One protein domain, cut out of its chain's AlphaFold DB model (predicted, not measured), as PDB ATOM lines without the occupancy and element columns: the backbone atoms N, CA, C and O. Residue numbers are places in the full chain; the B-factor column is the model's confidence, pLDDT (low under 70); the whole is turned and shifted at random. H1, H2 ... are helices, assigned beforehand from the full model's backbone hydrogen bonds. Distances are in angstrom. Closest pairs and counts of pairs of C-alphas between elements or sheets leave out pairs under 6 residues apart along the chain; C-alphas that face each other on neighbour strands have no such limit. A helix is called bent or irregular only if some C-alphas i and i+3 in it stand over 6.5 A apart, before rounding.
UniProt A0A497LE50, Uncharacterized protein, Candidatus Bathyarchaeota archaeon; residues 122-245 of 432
ATOM      1  N   LEU A 122     -45.490 -40.125  51.049       91.81
ATOM      2  CA  LEU A 122     -45.602 -41.232  50.089       91.81
ATOM      3  C   LEU A 122     -46.911 -41.156  49.284       91.81
ATOM      4  O   LEU A 122     -46.922 -41.405  48.077       91.81
ATOM      5  N   GLU A 123     -48.002 -40.741  49.931       91.25
ATOM      6  CA  GLU A 123     -49.287 -40.502  49.268       91.25
ATOM      7  C   GLU A 123     -49.196 -39.370  48.239       91.25
ATOM      8  O   GLU A 123     -49.677 -39.511  47.117       91.25
ATOM      9  N   TRP A 124     -48.506 -38.274  48.578       93.12
ATOM     10  CA  TRP A 124     -48.304 -37.162  47.651       93.12
ATOM     11  C   TRP A 124     -47.479 -37.584  46.433       93.12
ATOM     12  O   TRP A 124     -47.836 -37.244  45.305       93.12
ATOM     13  N   LEU A 125     -46.414 -38.371  46.628       91.25
ATOM     14  CA  LEU A 125     -45.640 -38.954  45.525       91.25
ATOM     15  C   LEU A 125     -46.512 -39.829  44.620       91.25
ATOM     16  O   LEU A 125     -46.423 -39.729  43.396       91.25
ATOM     17  N   SER A 126     -47.373 -40.647  45.226       89.75
ATOM     18  CA  SER A 126     -48.318 -41.520  44.521       89.75
ATOM     19  C   SER A 126     -49.370 -40.745  43.735       89.75
ATOM     20  O   SER A 126     -49.764 -41.171  42.651       89.75
ATOM     21  N   ALA A 127     -49.785 -39.582  44.236       90.25
ATOM     22  CA  ALA A 127     -50.681 -38.668  43.535       90.25
ATOM     23  C   ALA A 127     -49.972 -37.845  42.442       90.25
ATOM     24  O   ALA A 127     -50.623 -37.373  41.510       90.25
ATOM     25  N   ASN A 128     -48.644 -37.697  42.517       89.81
ATOM     26  CA  ASN A 128     -47.843 -36.871  41.608       89.81
ATOM     27  C   ASN A 128     -46.720 -37.651  40.885       89.81
ATOM     28  O   ASN A 128     -45.586 -37.163  40.795       89.81
ATOM     29  N   PRO A 129     -46.997 -38.821  40.272       88.81
ATOM     30  CA  PRO A 129     -45.965 -39.654  39.652       88.81
ATOM     31  C   PRO A 129     -45.253 -38.941  38.492       88.81
ATOM     32  O   PRO A 129     -44.071 -39.170  38.242       88.81
ATOM     33  N   GLY A 130     -45.940 -38.018  37.807       88.69
ATOM     34  CA  GLY A 130     -45.360 -37.224  36.722       88.69
ATOM     35  C   GLY A 130     -44.226 -36.293  37.167       88.69
ATOM     36  O   GLY A 130     -43.299 -36.060  36.391       88.69
ATOM     37  N   ALA A 131     -44.265 -35.787  38.406       86.75
ATOM     38  CA  ALA A 131     -43.184 -34.975  38.964       86.75
ATOM     39  C   ALA A 131     -41.919 -35.822  39.161       86.75
ATOM     40  O   ALA A 131     -40.839 -35.449  38.697       86.75
ATOM     41  N   LEU A 132     -42.077 -37.004  39.767       89.75
ATOM     42  CA  LEU A 132     -40.987 -37.952  39.974       89.75
ATOM     43  C   LEU A 132     -40.398 -38.435  38.642       89.75
ATOM     44  O   LEU A 132     -39.179 -38.401  38.485       89.75
ATOM     45  N   ALA A 133     -41.237 -38.805  37.667       90.38
ATOM     46  CA  ALA A 133     -40.787 -39.187  36.327       90.38
ATOM     47  C   ALA A 133     -39.877 -38.111  35.720       90.38
ATOM     48  O   ALA A 133     -38.715 -38.378  35.428       90.38
ATOM     49  N   ARG A 134     -40.365 -36.868  35.610       88.94
ATOM     50  CA  ARG A 134     -39.614 -35.764  34.990       88.94
ATOM     51  C   ARG A 134     -38.303 -35.462  35.709       88.94
ATOM     52  O   ARG A 134     -37.313 -35.133  35.061       88.94
ATOM     53  N   LEU A 135     -38.277 -35.567  37.036       87.12
ATOM     54  CA  LEU A 135     -37.058 -35.372  37.818       87.12
ATOM     55  C   LEU A 135     -36.041 -36.487  37.603       87.12
ATOM     56  O   LEU A 135     -34.858 -36.200  37.424       87.12
ATOM     57  N   VAL A 136     -36.491 -37.741  37.583       89.12
ATOM     58  CA  VAL A 136     -35.634 -38.893  37.292       89.12
ATOM     59  C   VAL A 136     -35.073 -38.792  35.873       89.12
ATOM     60  O   VAL A 136     -33.875 -38.985  35.683       89.12
ATOM     61  N   GLU A 137     -35.893 -38.409  34.893       89.00
ATOM     62  CA  GLU A 137     -35.461 -38.167  33.513       89.00
ATOM     63  C   GLU A 137     -34.432 -37.030  33.417       89.00
ATOM     64  O   GLU A 137     -33.415 -37.171  32.735       89.00
ATOM     65  N   ALA A 138     -34.660 -35.919  34.128       84.50
ATOM     66  CA  ALA A 138     -33.750 -34.772  34.149       84.50
ATOM     67  C   ALA A 138     -32.411 -35.093  34.832       84.50
ATOM     68  O   ALA A 138     -31.362 -34.609  34.397       84.50
ATOM     69  N   ALA A 139     -32.439 -35.915  35.884       85.50
ATOM     70  CA  ALA A 139     -31.254 -36.359  36.609       85.50
ATOM     71  C   ALA A 139     -30.510 -37.506  35.902       85.50
ATOM     72  O   ALA A 139     -29.332 -37.728  36.190       85.50
ATOM     73  N   SER A 140     -31.167 -38.230  34.990       83.06
ATOM     74  CA  SER A 140     -30.611 -39.433  34.372       83.06
ATOM     75  C   SER A 140     -29.330 -39.143  33.565       83.06
ATOM     76  O   SER A 140     -29.253 -38.135  32.853       83.06
ATOM     77  N   PRO A 141     -28.309 -40.027  33.628       77.88
ATOM     78  CA  PRO A 141     -27.069 -39.893  32.848       77.88
ATOM     79  C   PRO A 141     -27.285 -39.765  31.341       77.88
ATOM     80  O   PRO A 141     -26.525 -39.094  30.641       77.88
ATOM     81  N   VAL A 142     -28.296 -40.467  30.842       77.06
ATOM     82  CA  VAL A 142     -28.661 -40.580  29.432       77.06
ATOM     83  C   VAL A 142     -30.165 -40.386  29.313       77.06
ATOM     84  O   VAL A 142     -30.889 -40.453  30.300       77.06
ATOM     85  N   ARG A 143     -30.666 -40.134  28.100       76.56
ATOM     86  CA  ARG A 143     -32.114 -40.027  27.889       76.56
ATOM     87  C   ARG A 143     -32.769 -41.386  28.145       76.56
ATOM     88  O   ARG A 143     -32.729 -42.251  27.272       76.56
ATOM     89  N   ARG A 144     -33.359 -41.548  29.327       79.88
ATOM     90  CA  ARG A 144     -34.194 -42.684  29.720       79.88
ATOM     91  C   ARG A 144     -35.598 -42.157  29.929       79.88
ATOM     92  O   ARG A 144     -35.769 -41.301  30.778       79.88
ATOM     93  N   GLU A 145     -36.564 -42.649  29.165       81.06
ATOM     94  CA  GLU A 145     -37.973 -42.340  29.421       81.06
ATOM     95  C   GLU A 145     -38.473 -43.168  30.606       81.06
ATOM     96  O   GLU A 145     -38.170 -44.365  30.730       81.06
ATOM     97  N   VAL A 146     -39.259 -42.534  31.467       80.94
ATOM     98  CA  VAL A 146     -39.945 -43.182  32.580       80.94
ATOM     99  C   VAL A 146     -41.401 -43.388  32.168       80.94
ATOM    100  O   VAL A 146     -42.215 -42.473  32.221       80.94
ATOM    101  N   LYS A 147     -41.713 -44.600  31.692       72.94
ATOM    102  CA  LYS A 147     -43.053 -44.951  31.185       72.94
ATOM    103  C   LYS A 147     -44.077 -45.152  32.299       72.94
ATOM    104  O   LYS A 147     -45.216 -44.730  32.158       72.94
ATOM    105  N   GLU A 148     -43.652 -45.796  33.378       73.19
ATOM    106  CA  GLU A 148     -44.453 -46.059  34.568       73.19
ATOM    107  C   GLU A 148     -43.609 -45.723  35.795       73.19
ATOM    108  O   GLU A 148     -42.403 -45.986  35.827       73.19
ATOM    109  N   VAL A 149     -44.248 -45.098  36.778       79.31
ATOM    110  CA  VAL A 149     -43.649 -44.754  38.065       79.31
ATOM    111  C   VAL A 149     -44.372 -45.577  39.110       79.31
ATOM    112  O   VAL A 149     -45.497 -45.249  39.481       79.31
ATOM    113  N   ASP A 150     -43.735 -46.658  39.549       77.56
ATOM    114  CA  ASP A 150     -44.233 -47.424  40.682       77.56
ATOM    115  C   ASP A 150     -43.709 -46.807  41.983       77.56
ATOM    116  O   ASP A 150     -42.519 -46.847  42.290       77.56
ATOM    117  N   VAL A 151     -44.626 -46.184  42.718       79.50
ATOM    118  CA  VAL A 151     -44.414 -45.586  44.045       79.50
ATOM    119  C   VAL A 151     -45.316 -46.240  45.093       79.50
ATOM    120  O   VAL A 151     -45.541 -45.677  46.159       79.50
ATOM    121  N   SER A 152     -45.806 -47.453  44.811       79.31
ATOM    122  CA  SER A 152     -46.642 -48.230  45.736       79.31
ATOM    123  C   SER A 152     -45.937 -48.558  47.054       79.31
ATOM    124  O   SER A 152     -46.589 -48.780  48.073       79.31
ATOM    125  N   SER A 153     -44.604 -48.588  47.048       87.75
ATOM    126  CA  SER A 153     -43.778 -48.816  48.229       87.75
ATOM    127  C   SER A 153     -42.406 -48.157  48.091       87.75
ATOM    128  O   SER A 153     -41.945 -47.842  46.991       87.75
ATOM    129  N   ILE A 154     -41.713 -48.003  49.222       91.56
ATOM    130  CA  ILE A 154     -40.313 -47.555  49.248       91.56
ATOM    131  C   ILE A 154     -39.413 -48.525  48.462       91.56
ATOM    132  O   ILE A 154     -38.485 -48.077  47.791       91.56
ATOM    133  N   SER A 155     -39.712 -49.826  48.505       93.19
ATOM    134  CA  SER A 155     -38.974 -50.859  47.769       93.19
ATOM    135  C   SER A 155     -39.090 -50.664  46.253       93.19
ATOM    136  O   SER A 155     -38.078 -50.542  45.565       93.19
ATOM    137  N   ALA A 156     -40.311 -50.480  45.739       91.25
ATOM    138  CA  ALA A 156     -40.540 -50.208  44.315       91.25
ATOM    139  C   ALA A 156     -39.838 -48.918  43.846       91.25
ATOM    140  O   ALA A 156     -39.185 -48.890  42.799       91.25
ATOM    141  N   LEU A 157     -39.894 -47.860  44.662       92.56
ATOM    142  CA  LEU A 157     -39.195 -46.610  44.376       92.56
ATOM    143  C   LEU A 157     -37.667 -46.784  44.372       92.56
ATOM    144  O   LEU A 157     -36.980 -46.211  43.525       92.56
ATOM    145  N   SER A 158     -37.133 -47.569  45.310       94.44
ATOM    146  CA  SER A 158     -35.711 -47.910  45.389       94.44
ATOM    147  C   SER A 158     -35.234 -48.563  44.093       94.44
ATOM    148  O   SER A 158     -34.286 -48.077  43.469       94.44
ATOM    149  N   GLU A 159     -35.942 -49.594  43.628       92.81
ATOM    150  CA  GLU A 159     -35.627 -50.299  42.383       92.81
ATOM    151  C   GLU A 159     -35.676 -49.366  41.164       92.81
ATOM    152  O   GLU A 159     -34.732 -49.345  40.364       92.81
ATOM    153  N   LEU A 160     -36.718 -48.532  41.057       91.75
ATOM    154  CA  LEU A 160     -36.858 -47.550  39.980       91.75
ATOM    155  C   LEU A 160     -35.675 -46.574  39.941       91.75
ATOM    156  O   LEU A 160     -35.094 -46.331  38.879       91.75
ATOM    157  N   LEU A 161     -35.301 -46.000  41.087       92.88
ATOM    158  CA  LEU A 161     -34.207 -45.032  41.164       92.88
ATOM    159  C   LEU A 161     -32.860 -45.686  40.852       92.88
ATOM    160  O   LEU A 161     -32.056 -45.099  40.125       92.88
ATOM    161  N   MET A 162     -32.621 -46.907  41.336       92.31
ATOM    162  CA  MET A 162     -31.395 -47.646  41.031       92.31
ATOM    163  C   MET A 162     -31.276 -47.988  39.539       92.31
ATOM    164  O   MET A 162     -30.186 -47.843  38.980       92.31
ATOM    165  N   ASP A 163     -32.372 -48.374  38.878       90.31
ATOM    166  CA  ASP A 163     -32.405 -48.618  37.428       90.31
ATOM    167  C   ASP A 163     -32.124 -47.331  36.638       90.31
ATOM    168  O   ASP A 163     -31.225 -47.268  35.792       90.31
ATOM    169  N   LYS A 164     -32.865 -46.259  36.935       90.94
ATOM    170  CA  LYS A 164     -32.860 -45.044  36.105       90.94
ATOM    171  C   LYS A 164     -31.684 -44.120  36.357       90.94
ATOM    172  O   LYS A 164     -31.241 -43.450  35.414       90.94
ATOM    173  N   LEU A 165     -31.166 -44.084  37.581       90.94
ATOM    174  CA  LEU A 165     -30.042 -43.234  37.972       90.94
ATOM    175  C   LEU A 165     -28.729 -44.011  38.066       90.94
ATOM    176  O   LEU A 165     -27.684 -43.395  38.257       90.94
ATOM    177  N   GLY A 166     -28.744 -45.333  37.884       89.12
ATOM    178  CA  GLY A 166     -27.538 -46.143  37.735       89.12
ATOM    179  C   GLY A 166     -26.724 -45.785  36.481       89.12
ATOM    180  O   GLY A 166     -27.215 -45.075  35.595       89.12
ATOM    181  N   PRO A 167     -25.477 -46.278  36.377       86.75
ATOM    182  CA  PRO A 167     -24.600 -45.975  35.249       86.75
ATOM    183  C   PRO A 167     -25.219 -46.365  33.889       86.75
ATOM    184  O   PRO A 167     -26.043 -47.284  33.817       86.75
ATOM    185  N   PRO A 168     -24.833 -45.692  32.790       83.25
ATOM    186  CA  PRO A 168     -25.286 -46.056  31.453       83.25
ATOM    187  C   PRO A 168     -24.733 -47.413  31.010       83.25
ATOM    188  O   PRO A 168     -23.596 -47.785  31.303       83.25
ATOM    189  N   SER A 169     -25.537 -48.150  30.249       81.19
ATOM    190  CA  SER A 169     -25.078 -49.333  29.531       81.19
ATOM    191  C   SER A 169     -24.212 -48.938  28.331       81.19
ATOM    192  O   SER A 169     -24.349 -47.859  27.750       81.19
ATOM    193  N   PHE A 170     -23.361 -49.859  27.875       73.94
ATOM    194  CA  PHE A 170     -22.486 -49.623  26.720       73.94
ATOM    195  C   PHE A 170     -23.253 -49.212  25.447       73.94
ATOM    196  O   PHE A 170     -22.770 -48.408  24.647       73.94
ATOM    197  N   LYS A 171     -24.469 -49.745  25.265       76.75
ATOM    198  CA  LYS A 171     -25.343 -49.432  24.126       76.75
ATOM    199  C   LYS A 171     -25.909 -48.011  24.207       76.75
ATOM    200  O   LYS A 171     -25.944 -47.320  23.189       76.75
ATOM    201  N   GLU A 172     -26.342 -47.580  25.392       77.44
ATOM    202  CA  GLU A 172     -26.854 -46.221  25.619       77.44
ATOM    203  C   GLU A 172     -25.767 -45.176  25.344       77.44
ATOM    204  O   GLU A 172     -26.000 -44.213  24.612       77.44
ATOM    205  N   ASP A 173     -24.556 -45.433  25.833       69.56
ATOM    206  CA  ASP A 173     -23.383 -44.587  25.615       69.56
ATOM    207  C   ASP A 173     -23.044 -44.406  24.130       69.56
ATOM    208  O   ASP A 173     -22.806 -43.289  23.659       69.56
ATOM    209  N   LEU A 174     -23.041 -45.501  23.363       68.62
ATOM    210  CA  LEU A 174     -22.801 -45.451  21.919       68.62
ATOM    211  C   LEU A 174     -23.867 -44.619  21.198       68.62
ATOM    212  O   LEU A 174     -23.532 -43.805  20.337       68.62
ATOM    213  N   SER A 175     -25.141 -44.786  21.562       68.75
ATOM    214  CA  SER A 175     -26.235 -44.035  20.944       68.75
ATOM    215  C   SER A 175     -26.196 -42.542  21.276       68.75
ATOM    216  O   SER A 175     -26.591 -41.732  20.434       68.75
ATOM    217  N   ALA A 176     -25.763 -42.164  22.482       66.62
ATOM    218  CA  ALA A 176     -25.665 -40.765  22.890       66.62
ATOM    219  C   ALA A 176     -24.628 -40.003  22.048       66.62
ATOM    220  O   ALA A 176     -24.873 -38.871  21.631       66.62
ATOM    221  N   ARG A 177     -23.510 -40.660  21.714       62.00
ATOM    222  CA  ARG A 177     -22.412 -40.078  20.931       62.00
ATOM    223  C   ARG A 177     -22.812 -39.721  19.498       62.00
ATOM    224  O   ARG A 177     -22.429 -38.669  18.998       62.00
ATOM    225  N   VAL A 178     -23.613 -40.569  18.850       58.53
ATOM    226  CA  VAL A 178     -24.057 -40.366  17.456       58.53
ATOM    227  C   VAL A 178     -25.002 -39.163  17.324       58.53
ATOM    228  O   VAL A 178     -25.082 -38.557  16.261       58.53
ATOM    229  N   LYS A 179     -25.703 -38.785  18.402       57.53
ATOM    230  CA  LYS A 179     -26.733 -37.733  18.396       57.53
ATOM    231  C   LYS A 179     -26.296 -36.401  19.034       57.53
ATOM    232  O   LYS A 179     -27.118 -35.494  19.117       57.53
ATOM    233  N   GLY A 180     -25.062 -36.282  19.541       54.72
ATOM    234  CA  GLY A 180     -24.744 -35.332  20.621       54.72
ATOM    235  C   GLY A 180     -23.707 -34.229  20.373       54.72
ATOM    236  O   GLY A 180     -23.316 -33.612  21.357       54.72
ATOM    237  N   ALA A 181     -23.247 -33.963  19.145       49.16
ATOM    238  CA  ALA A 181     -22.056 -33.126  18.901       49.16
ATOM    239  C   ALA A 181     -22.103 -31.685  19.479       49.16
ATOM    240  O   ALA A 181     -21.088 -31.230  19.998       49.16
ATOM    241  N   ASP A 182     -23.258 -31.008  19.500       49.47
ATOM    242  CA  ASP A 182     -23.353 -29.594  19.934       49.47
ATOM    243  C   ASP A 182     -23.548 -29.386  21.452       49.47
ATOM    244  O   ASP A 182     -23.386 -28.281  21.962       49.47
ATOM    245  N   LYS A 183     -23.880 -30.433  22.225       53.84
ATOM    246  CA  LYS A 183     -24.240 -30.312  23.663       53.84
ATOM    247  C   LYS A 183     -23.088 -30.560  24.641       53.84
ATOM    248  O   LYS A 183     -23.307 -30.608  25.856       53.84
ATOM    249  N   TYR A 184     -21.883 -30.760  24.117       55.03
ATOM    250  CA  TYR A 184     -20.685 -31.028  24.912       55.03
ATOM    251  C   TYR A 184     -20.041 -29.754  25.474       55.03
ATOM    252  O   TYR A 184     -19.397 -29.827  26.518       55.03
ATOM    253  N   GLN A 185     -20.268 -28.597  24.845       55.47
ATOM    254  CA  GLN A 185     -19.672 -27.321  25.250       55.47
ATOM    255  C   GLN A 185     -20.208 -26.843  26.610       55.47
ATOM    256  O   GLN A 185     -19.426 -26.662  27.533       55.47
ATOM    257  N   ALA A 186     -21.532 -26.846  26.805       54.53
ATOM    258  CA  ALA A 186     -22.154 -26.489  28.086       54.53
ATOM    259  C   ALA A 186     -21.710 -27.377  29.268       54.53
ATOM    260  O   ALA A 186     -21.652 -26.929  30.408       54.53
ATOM    261  N   ALA A 187     -21.384 -28.651  29.019       58.28
ATOM    262  CA  ALA A 187     -20.871 -29.540  30.063       58.28
ATOM    263  C   ALA A 187     -19.397 -29.263  30.393       58.28
ATOM    264  O   ALA A 187     -19.002 -29.394  31.548       58.28
ATOM    265  N   ALA A 188     -18.592 -28.889  29.395       58.84
ATOM    266  CA  ALA A 188     -17.216 -28.456  29.609       58.84
ATOM    267  C   ALA A 188     -17.170 -27.129  30.383       58.84
ATOM    268  O   ALA A 188     -16.383 -27.011  31.319       58.84
ATOM    269  N   ASP A 189     -18.062 -26.191  30.059       59.28
ATOM    270  CA  ASP A 189     -18.174 -24.887  30.721       59.28
ATOM    271  C   ASP A 189     -18.646 -25.036  32.178       59.28
ATOM    272  O   ASP A 189     -17.974 -24.552  33.091       59.28
ATOM    273  N   ALA A 190     -19.682 -25.850  32.434       57.66
ATOM    274  CA  ALA A 190     -20.154 -26.148  33.791       57.66
ATOM    275  C   ALA A 190     -19.088 -26.802  34.696       57.66
ATOM    276  O   ALA A 190     -19.133 -26.634  35.913       57.66
ATOM    277  N   LEU A 191     -18.130 -27.536  34.117       57.47
ATOM    278  CA  LEU A 191     -17.065 -28.251  34.833       57.47
ATOM    279  C   LEU A 191     -15.722 -27.514  34.848       57.47
ATOM    280  O   LEU A 191     -14.839 -27.885  35.625       57.47
ATOM    281  N   SER A 192     -15.558 -26.469  34.029       54.47
ATOM    282  CA  SER A 192     -14.365 -25.611  33.998       54.47
ATOM    283  C   SER A 192     -14.073 -24.985  35.370       54.47
ATOM    284  O   SER A 192     -12.919 -24.744  35.722       54.47
ATOM    285  N   THR A 193     -15.112 -24.840  36.192       51.53
ATOM    286  CA  THR A 193     -15.075 -24.371  37.580       51.53
ATOM    287  C   THR A 193     -14.404 -25.354  38.556       51.53
ATOM    288  O   THR A 193     -14.012 -24.941  39.646       51.53
ATOM    289  N   LEU A 194     -14.210 -26.631  38.186       49.44
ATOM    290  CA  LEU A 194     -13.690 -27.706  39.055       49.44
ATOM    291  C   LEU A 194     -12.280 -28.207  38.674       49.44
ATOM    292  O   LEU A 194     -11.847 -29.270  39.126       49.44
ATOM    293  N   SER A 195     -11.541 -27.452  37.855       45.09
ATOM    294  CA  SER A 195     -10.366 -27.901  37.084       45.09
ATOM    295  C   SER A 195      -9.135 -28.415  37.858       45.09
ATOM    296  O   SER A 195      -8.137 -28.748  37.222       45.09
ATOM    297  N   ALA A 196      -9.146 -28.484  39.193       43.62
ATOM    298  CA  ALA A 196      -7.959 -28.853  39.972       43.62
ATOM    299  C   ALA A 196      -7.884 -30.346  40.349       43.62
ATOM    300  O   ALA A 196      -6.799 -30.915  40.267       43.62
ATOM    301  N   PHE A 197      -8.994 -31.005  40.713       49.81
ATOM    302  CA  PHE A 197      -8.996 -32.416  41.149       49.81
ATOM    303  C   PHE A 197     -10.368 -33.066  40.933       49.81
ATOM    304  O   PHE A 197     -11.212 -33.104  41.825       49.81
ATOM    305  N   VAL A 198     -10.602 -33.592  39.732       61.72
ATOM    306  CA  VAL A 198     -11.882 -34.219  39.393       61.72
ATOM    307  C   VAL A 198     -11.897 -35.669  39.886       61.72
ATOM    308  O   VAL A 198     -11.260 -36.543  39.302       61.72
ATOM    309  N   THR A 199     -12.631 -35.933  40.966       66.56
ATOM    310  CA  THR A 199     -12.934 -37.295  41.441       66.56
ATOM    311  C   THR A 199     -14.340 -37.726  40.997       66.56
ATOM    312  O   THR A 199     -15.219 -36.869  40.849       66.56
ATOM    313  N   PRO A 200     -14.608 -39.039  40.843       65.50
ATOM    314  CA  PRO A 200     -15.955 -39.578  40.626       65.50
ATOM    315  C   PRO A 200     -17.028 -38.963  41.532       65.50
ATOM    316  O   PRO A 200     -18.058 -38.495  41.052       65.50
ATOM    317  N   SER A 201     -16.755 -38.891  42.835       71.56
ATOM    318  CA  SER A 201     -17.695 -38.363  43.826       71.56
ATOM    319  C   SER A 201     -17.950 -36.864  43.655       71.56
ATOM    320  O   SER A 201     -19.096 -36.434  43.740       71.56
ATOM    321  N   SER A 202     -16.914 -36.074  43.342       70.25
ATOM    322  CA  SER A 202     -17.069 -34.633  43.076       70.25
ATOM    323  C   SER A 202     -17.828 -34.318  41.785       70.25
ATOM    324  O   SER A 202     -18.365 -33.231  41.641       70.25
ATOM    325  N   LEU A 203     -17.894 -35.253  40.833       72.69
ATOM    326  CA  LEU A 203     -18.719 -35.077  39.636       72.69
ATOM    327  C   LEU A 203     -20.181 -35.427  39.900       72.69
ATOM    328  O   LEU A 203     -21.075 -34.778  39.363       72.69
ATOM    329  N   ILE A 204     -20.436 -36.420  40.753       74.56
ATOM    330  CA  ILE A 204     -21.798 -36.780  41.157       74.56
ATOM    331  C   ILE A 204     -22.488 -35.602  41.861       74.56
ATOM    332  O   ILE A 204     -23.675 -35.384  41.623       74.56
ATOM    333  N   SER A 205     -21.760 -34.795  42.643       70.12
ATOM    334  CA  SER A 205     -22.332 -33.607  43.297       70.12
ATOM    335  C   SER A 205     -22.778 -32.520  42.307       70.12
ATOM    336  O   SER A 205     -23.790 -31.859  42.548       70.12
ATOM    337  N   VAL A 206     -22.106 -32.390  41.156       73.44
ATOM    338  CA  VAL A 206     -22.534 -31.521  40.036       73.44
ATOM    339  C   VAL A 206     -23.810 -32.047  39.368       73.44
ATOM    340  O   VAL A 206     -24.581 -31.290  38.786       73.44
ATOM    341  N   GLY A 207     -24.075 -33.347  39.477       80.00
ATOM    342  CA  GLY A 207     -25.243 -34.018  38.923       80.00
ATOM    343  C   GLY A 207     -24.861 -35.101  37.920       80.00
ATOM    344  O   GLY A 207     -23.985 -34.925  37.071       80.00
ATOM    345  N   LEU A 208     -25.567 -36.230  37.988       82.19
ATOM    346  CA  LEU A 208     -25.270 -37.440  37.219       82.19
ATOM    347  C   LEU A 208     -25.229 -37.208  35.698       82.19
ATOM    348  O   LEU A 208     -24.280 -37.630  35.039       82.19
ATOM    349  N   LYS A 209     -26.194 -36.467  35.141       82.19
ATOM    350  CA  LYS A 209     -26.215 -36.045  33.724       82.19
ATOM    351  C   LYS A 209     -24.916 -35.348  33.293       82.19
ATOM    352  O   LYS A 209     -24.374 -35.647  32.229       82.19
ATOM    353  N   TYR A 210     -24.392 -34.438  34.112       77.88
ATOM    354  CA  TYR A 210     -23.156 -33.704  33.822       77.88
ATOM    355  C   TYR A 210     -21.916 -34.589  34.004       77.88
ATOM    356  O   TYR A 210     -21.030 -34.589  33.146       77.88
ATOM    357  N   ALA A 211     -21.898 -35.417  35.052       78.19
ATOM    358  CA  ALA A 211     -20.843 -36.398  35.298       78.19
ATOM    359  C   ALA A 211     -20.690 -37.395  34.132       78.19
ATOM    360  O   ALA A 211     -19.579 -37.647  33.664       78.19
ATOM    361  N   ALA A 212     -21.803 -37.926  33.613       76.56
ATOM    362  CA  ALA A 212     -21.803 -38.838  32.470       76.56
ATOM    363  C   ALA A 212     -21.255 -38.175  31.198       76.56
ATOM    364  O   ALA A 212     -20.391 -38.748  30.525       76.56
ATOM    365  N   LYS A 213     -21.697 -36.944  30.890       76.06
ATOM    366  CA  LYS A 213     -21.183 -36.175  29.744       76.06
ATOM    367  C   LYS A 213     -19.662 -36.007  29.827       76.06
ATOM    368  O   LYS A 213     -18.979 -36.271  28.839       76.06
ATOM    369  N   PHE A 214     -19.121 -35.658  30.995       75.19
ATOM    370  CA  PHE A 214     -17.676 -35.525  31.199       75.19
ATOM    371  C   PHE A 214     -16.911 -36.815  30.911       75.19
ATOM    372  O   PHE A 214     -15.986 -36.836  30.101       75.19
ATOM    373  N   PHE A 215     -17.310 -37.917  31.542       71.56
ATOM    374  CA  PHE A 215     -16.597 -39.177  31.374       71.56
ATOM    375  C   PHE A 215     -16.684 -39.714  29.947       71.56
ATOM    376  O   PHE A 215     -15.714 -40.297  29.462       71.56
ATOM    377  N   SER A 216     -17.783 -39.445  29.235       70.31
ATOM    378  CA  SER A 216     -17.892 -39.782  27.813       70.31
ATOM    379  C   SER A 216     -16.839 -39.073  26.944       70.31
ATOM    380  O   SER A 216     -16.368 -39.664  25.972       70.31
ATOM    381  N   LEU A 217     -16.406 -37.860  27.325       69.69
ATOM    382  CA  LEU A 217     -15.364 -37.092  26.631       69.69
ATOM    383  C   LEU A 217     -13.950 -37.613  26.932       69.69
ATOM    384  O   LEU A 217     -13.099 -37.657  26.044       69.69
ATOM    385  N   VAL A 218     -13.681 -38.014  28.177       67.25
ATOM    386  CA  VAL A 218     -12.318 -38.356  28.636       67.25
ATOM    387  C   VAL A 218     -11.980 -39.843  28.439       67.25
ATOM    388  O   VAL A 218     -10.803 -40.210  28.360       67.25
ATOM    389  N   ARG A 219     -12.991 -40.710  28.273       68.88
ATOM    390  CA  ARG A 219     -12.838 -42.173  28.139       68.88
ATOM    391  C   ARG A 219     -11.843 -42.605  27.063       68.88
ATOM    392  O   ARG A 219     -11.163 -43.612  27.248       68.88
ATOM    393  N   GLU A 220     -11.737 -41.875  25.950       63.72
ATOM    394  CA  GLU A 220     -10.840 -42.251  24.844       63.72
ATOM    395  C   GLU A 220      -9.369 -42.310  25.255       63.72
ATOM    396  O   GLU A 220      -8.593 -43.046  24.650       63.72
ATOM    397  N   ARG A 221      -9.001 -41.584  26.313       61.06
ATOM    398  CA  ARG A 221      -7.631 -41.518  26.821       61.06
ATOM    399  C   ARG A 221      -7.429 -42.314  28.113       61.06
ATOM    400  O   ARG A 221      -6.282 -42.511  28.495       61.06
ATOM    401  N   ARG A 222      -8.506 -42.738  28.797       70.62
ATOM    402  CA  ARG A 222      -8.463 -43.259  30.181       70.62
ATOM    403  C   ARG A 222      -9.524 -44.342  30.458       70.62
ATOM    404  O   ARG A 222     -10.528 -44.098  31.129       70.62
ATOM    405  N   LYS A 223      -9.334 -45.552  29.920       75.12
ATOM    406  CA  LYS A 223     -10.317 -46.654  30.024       75.12
ATOM    407  C   LYS A 223     -10.447 -47.216  31.441       75.12
ATOM    408  O   LYS A 223     -11.553 -47.545  31.863       75.12
ATOM    409  N   GLU A 224      -9.338 -47.335  32.161       76.25
ATOM    410  CA  GLU A 224      -9.288 -47.855  33.528       76.25
ATOM    411  C   GLU A 224      -9.998 -46.902  34.499       76.25
ATOM    412  O   GLU A 224     -10.861 -47.338  35.256       76.25
ATOM    413  N   GLU A 225      -9.729 -45.594  34.405       73.50
ATOM    414  CA  GLU A 225     -10.406 -44.565  35.214       73.50
ATOM    415  C   GLU A 225     -11.916 -44.538  34.960       73.50
ATOM    416  O   GLU A 225     -12.704 -44.369  35.887       73.50
ATOM    417  N   TYR A 226     -12.334 -44.763  33.712       78.00
ATOM    418  CA  TYR A 226     -13.747 -44.850  33.364       78.00
ATOM    419  C   TYR A 226     -14.440 -46.063  34.007       78.00
ATOM    420  O   TYR A 226     -15.555 -45.929  34.498       78.00
ATOM    421  N   LYS A 227     -13.790 -47.236  34.071       81.75
ATOM    422  CA  LYS A 227     -14.354 -48.401  34.784       81.75
ATOM    423  C   LYS A 227     -14.515 -48.119  36.277       81.75
ATOM    424  O   LYS A 227     -15.598 -48.326  36.814       81.75
ATOM    425  N   VAL A 228     -13.473 -47.570  36.906       82.81
ATOM    426  CA  VAL A 228     -13.508 -47.173  38.324       82.81
ATOM    427  C   VAL A 228     -14.645 -46.182  38.584       82.81
ATOM    428  O   VAL A 228     -15.354 -46.305  39.579       82.81
ATOM    429  N   PHE A 229     -14.861 -45.227  37.679       82.25
ATOM    430  CA  PHE A 229     -15.971 -44.288  37.783       82.25
ATOM    431  C   PHE A 229     -17.342 -44.974  37.782       82.25
ATOM    432  O   PHE A 229     -18.167 -44.658  38.637       82.25
ATOM    433  N   LEU A 230     -17.586 -45.914  36.863       85.50
ATOM    434  CA  LEU A 230     -18.864 -46.630  36.796       85.50
ATOM    435  C   LEU A 230     -19.118 -47.474  38.054       85.50
ATOM    436  O   LEU A 230     -20.251 -47.521  38.534       85.50
ATOM    437  N   ASP A 231     -18.075 -48.092  38.610       88.38
ATOM    438  CA  ASP A 231     -18.182 -48.882  39.841       88.38
ATOM    439  C   ASP A 231     -18.506 -47.994  41.054       88.38
ATOM    440  O   ASP A 231     -19.421 -48.298  41.823       88.38
ATOM    441  N   VAL A 232     -17.813 -46.855  41.195       88.50
ATOM    442  CA  VAL A 232     -18.088 -45.867  42.255       88.50
ATOM    443  C   VAL A 232     -19.490 -45.280  42.106       88.50
ATOM    444  O   VAL A 232     -20.212 -45.168  43.095       88.50
ATOM    445  N   TRP A 233     -19.909 -44.954  40.882       89.50
ATOM    446  CA  TRP A 233     -21.268 -44.500  40.597       89.50
ATOM    447  C   TRP A 233     -22.286 -45.521  41.082       89.50
ATOM    448  O   TRP A 233     -23.170 -45.176  41.868       89.50
ATOM    449  N   LYS A 234     -22.173 -46.771  40.621       92.31
ATOM    450  CA  LYS A 234     -23.121 -47.833  40.955       92.31
ATOM    451  C   LYS A 234     -23.245 -47.998  42.466       92.31
ATOM    452  O   LYS A 234     -24.364 -48.013  42.971       92.31
ATOM    453  N   LYS A 235     -22.113 -48.047  43.174       93.50
ATOM    454  CA  LYS A 235     -22.091 -48.136  44.637       93.50
ATOM    455  C   LYS A 235     -22.809 -46.950  45.285       93.50
ATOM    456  O   LYS A 235     -23.672 -47.165  46.127       93.50
ATOM    457  N   ASN A 236     -22.503 -45.722  44.865       91.50
ATOM    458  CA  ASN A 236     -23.106 -44.517  45.437       91.50
ATOM    459  C   ASN A 236     -24.624 -44.460  45.208       91.50
ATOM    460  O   ASN A 236     -25.353 -44.054  46.105       91.50
ATOM    461  N   VAL A 237     -25.110 -44.879  44.035       93.25
ATOM    462  CA  VAL A 237     -26.551 -44.952  43.727       93.25
ATOM    463  C   VAL A 237     -27.244 -46.016  44.574       93.25
ATOM    464  O   VAL A 237     -28.295 -45.739  45.144       93.25
ATOM    465  N   GLN A 238     -26.647 -47.204  44.696       94.75
ATOM    466  CA  GLN A 238     -27.193 -48.282  45.526       94.75
ATOM    467  C   GLN A 238     -27.253 -47.895  47.007       94.75
ATOM    468  O   GLN A 238     -28.244 -48.165  47.676       94.75
ATOM    469  N   GLU A 239     -26.209 -47.240  47.513       93.75
ATOM    470  CA  GLU A 239     -26.163 -46.769  48.894       93.75
ATOM    471  C   GLU A 239     -27.153 -45.625  49.134       93.75
ATOM    472  O   GLU A 239     -27.896 -45.653  50.110       93.75
ATOM    473  N   ALA A 240     -27.201 -44.630  48.243       93.06
ATOM    474  CA  ALA A 240     -28.066 -43.467  48.409       93.06
ATOM    475  C   ALA A 240     -29.555 -43.821  48.323       93.06
ATOM    476  O   ALA A 240     -30.352 -43.254  49.068       93.06
ATOM    477  N   PHE A 241     -29.939 -44.738  47.437       95.38
ATOM    478  CA  PHE A 241     -31.342 -45.090  47.216       95.38
ATOM    479  C   PHE A 241     -31.742 -46.418  47.856       95.38
ATOM    480  O   PHE A 241     -32.741 -46.997  47.444       95.38
ATOM    481  N   SER A 242     -31.002 -46.902  48.858       95.19
ATOM    482  CA  SER A 242     -31.453 -48.037  49.667       95.19
ATOM    483  C   SER A 242     -32.777 -47.716  50.367       95.19
ATOM    484  O   SER A 242     -33.056 -46.555  50.682       95.19
ATOM    485  N   GLU A 243     -33.590 -48.737  50.648       95.25
ATOM    486  CA  GLU A 243     -34.867 -48.557  51.353       95.25
ATOM    487  C   GLU A 243     -34.689 -47.828  52.692       95.25
ATOM    488  O   GLU A 243     -35.446 -46.914  53.013       95.25
ATOM    489  N   GLU A 244     -33.628 -48.169  53.428       94.06
ATOM    490  CA  GLU A 244     -33.259 -47.511  54.680       94.06
ATOM    491  C   GLU A 244     -33.074 -46.002  54.474       94.06
ATOM    492  O   GLU A 244     -33.722 -45.204  55.149       94.06
ATOM    493  N   ARG A 245     -32.250 -45.585  53.502       94.31
ATOM    494  CA  ARG A 245     -32.022 -44.160  53.224       94.31
ATOM    495  C   ARG A 245     -33.288 -43.473  52.728       94.31
ATOM    496  O   ARG A 245     -33.596 -42.379  53.196       94.31
TER     497      ARG A 245
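Overview. This is residues 122 to 245 of the 432 residues of an uncharacterized protein of Candidatus Bathyarchaeota archaeon (UniProt A0A497LE50). This is an elongated group of helices with two unlike ends: at one end H2 and H3 run side by side with H1 at the tip, and at the other, broader end H7 lies in the middle, with H4, H5, H6 and H8 ranged round it. The long helix H8 runs back from the broad end and overlaps with its last turns the end of H3, while H2 ends where H7 begins; between H2 and H3 the unnamed residues 140 to 153 fold back toward the tip. The printed part has 124 residues with eight named helices, H1 to H8 in order along the chain, and no named strand; the class is all helix. It is compact, with a radius of gyration of the C-alphas of 15.3 A, and spans 46 by 29 by 28 A.

Along the chain. H1, residues 122 to 127, begins at C-alpha 122 at (-45.602, -41.232, 50.089). H2 is residues 129 to 139, 15.4 A from first to last C-alpha, and H3 is residues 154 to 165, 15.9 A. H4 is residues 170 to 178, 13.2 A, H5 residues 185 to 192, 10.4 A, and H6 residues 200 to 206, 10.4 A. H7, residues 208 to 221, is 20.9 A long and begins at C-alpha 208 at (-25.270, -37.440, 37.219); it is irregular, with C-alphas 217 and 220 standing 7.1 A apart. H8, residues 223 to 240, is the longest at 25.8 A and ends at C-alpha 240 at (-28.066, -43.467, 48.409).

Arrangement. H7 is the hub and touches H2, H5, H6 and H8. With residues 210 to 214 alone it touches H5, about perpendicular at 89 degrees; the closest C-alphas are those of Ala 187 and Tyr 210, 6.1 A. H6 and H7 form a helical hairpin, opposite ways at a steep tilt of 42 degrees, closest at the C-alphas of Leu 203 and Ala 211, 5.0 A. H7 and H8 form another, at a shallow tilt of 19 degrees; they only just touch, with 3 pairs of C-alphas within 8 A, the closest those of Arg 219 and Tyr 226, 5.9 A. H4 is close to H7 but not clearly touching, with the C-alphas of Asp 173 and Ser 216 closest at 7.6 A. H8 also touches H6 at a steep tilt of 61 degrees, the C-alphas of Pro 200 and Phe 229 being closest at 5.5 A. H3 and H8 only just touch, only at their ends, with the C-alphas of Met 162 and Val 237 closest at 6.2 A. H2 and H7 too only just touch, only at their ends, with 3 pairs of C-alphas within 8 A, the closest those of Ala 139 and Lys 209, 5.8 A. H2 and H3 touch and run the same way at a shallow tilt of 34 degrees, only just short of steep; Val 136 and Lys 164 have the closest C-alphas, 6.9 A. H1 is close to H2 but not clearly touching, with the C-alphas of Leu 125 and Leu 132 closest at 7.3 A. The helix packing is part aligned, part crossed: with the pairs that touch only at their ends left out, 2 of the 5 pairs of helices that touch are at a shallow tilt. Every O i to N i+4 pair is within hydrogen-bond range in H1, H2, H3, H5 and H8, but 4 of 5 in H4, 2 of 3 in H6 and 8 of 10 in H7.

Size, cuts and confidence. The C-alphas of Glu 123 and Arg 221 are the two farthest apart, 47.3 A. The printed part has no cut. The link from H2 to H3, 14 residues, is long. Mean pLDDT of the printed part is 77.6; residues 173 to 200 and 217 to 221 are under 70.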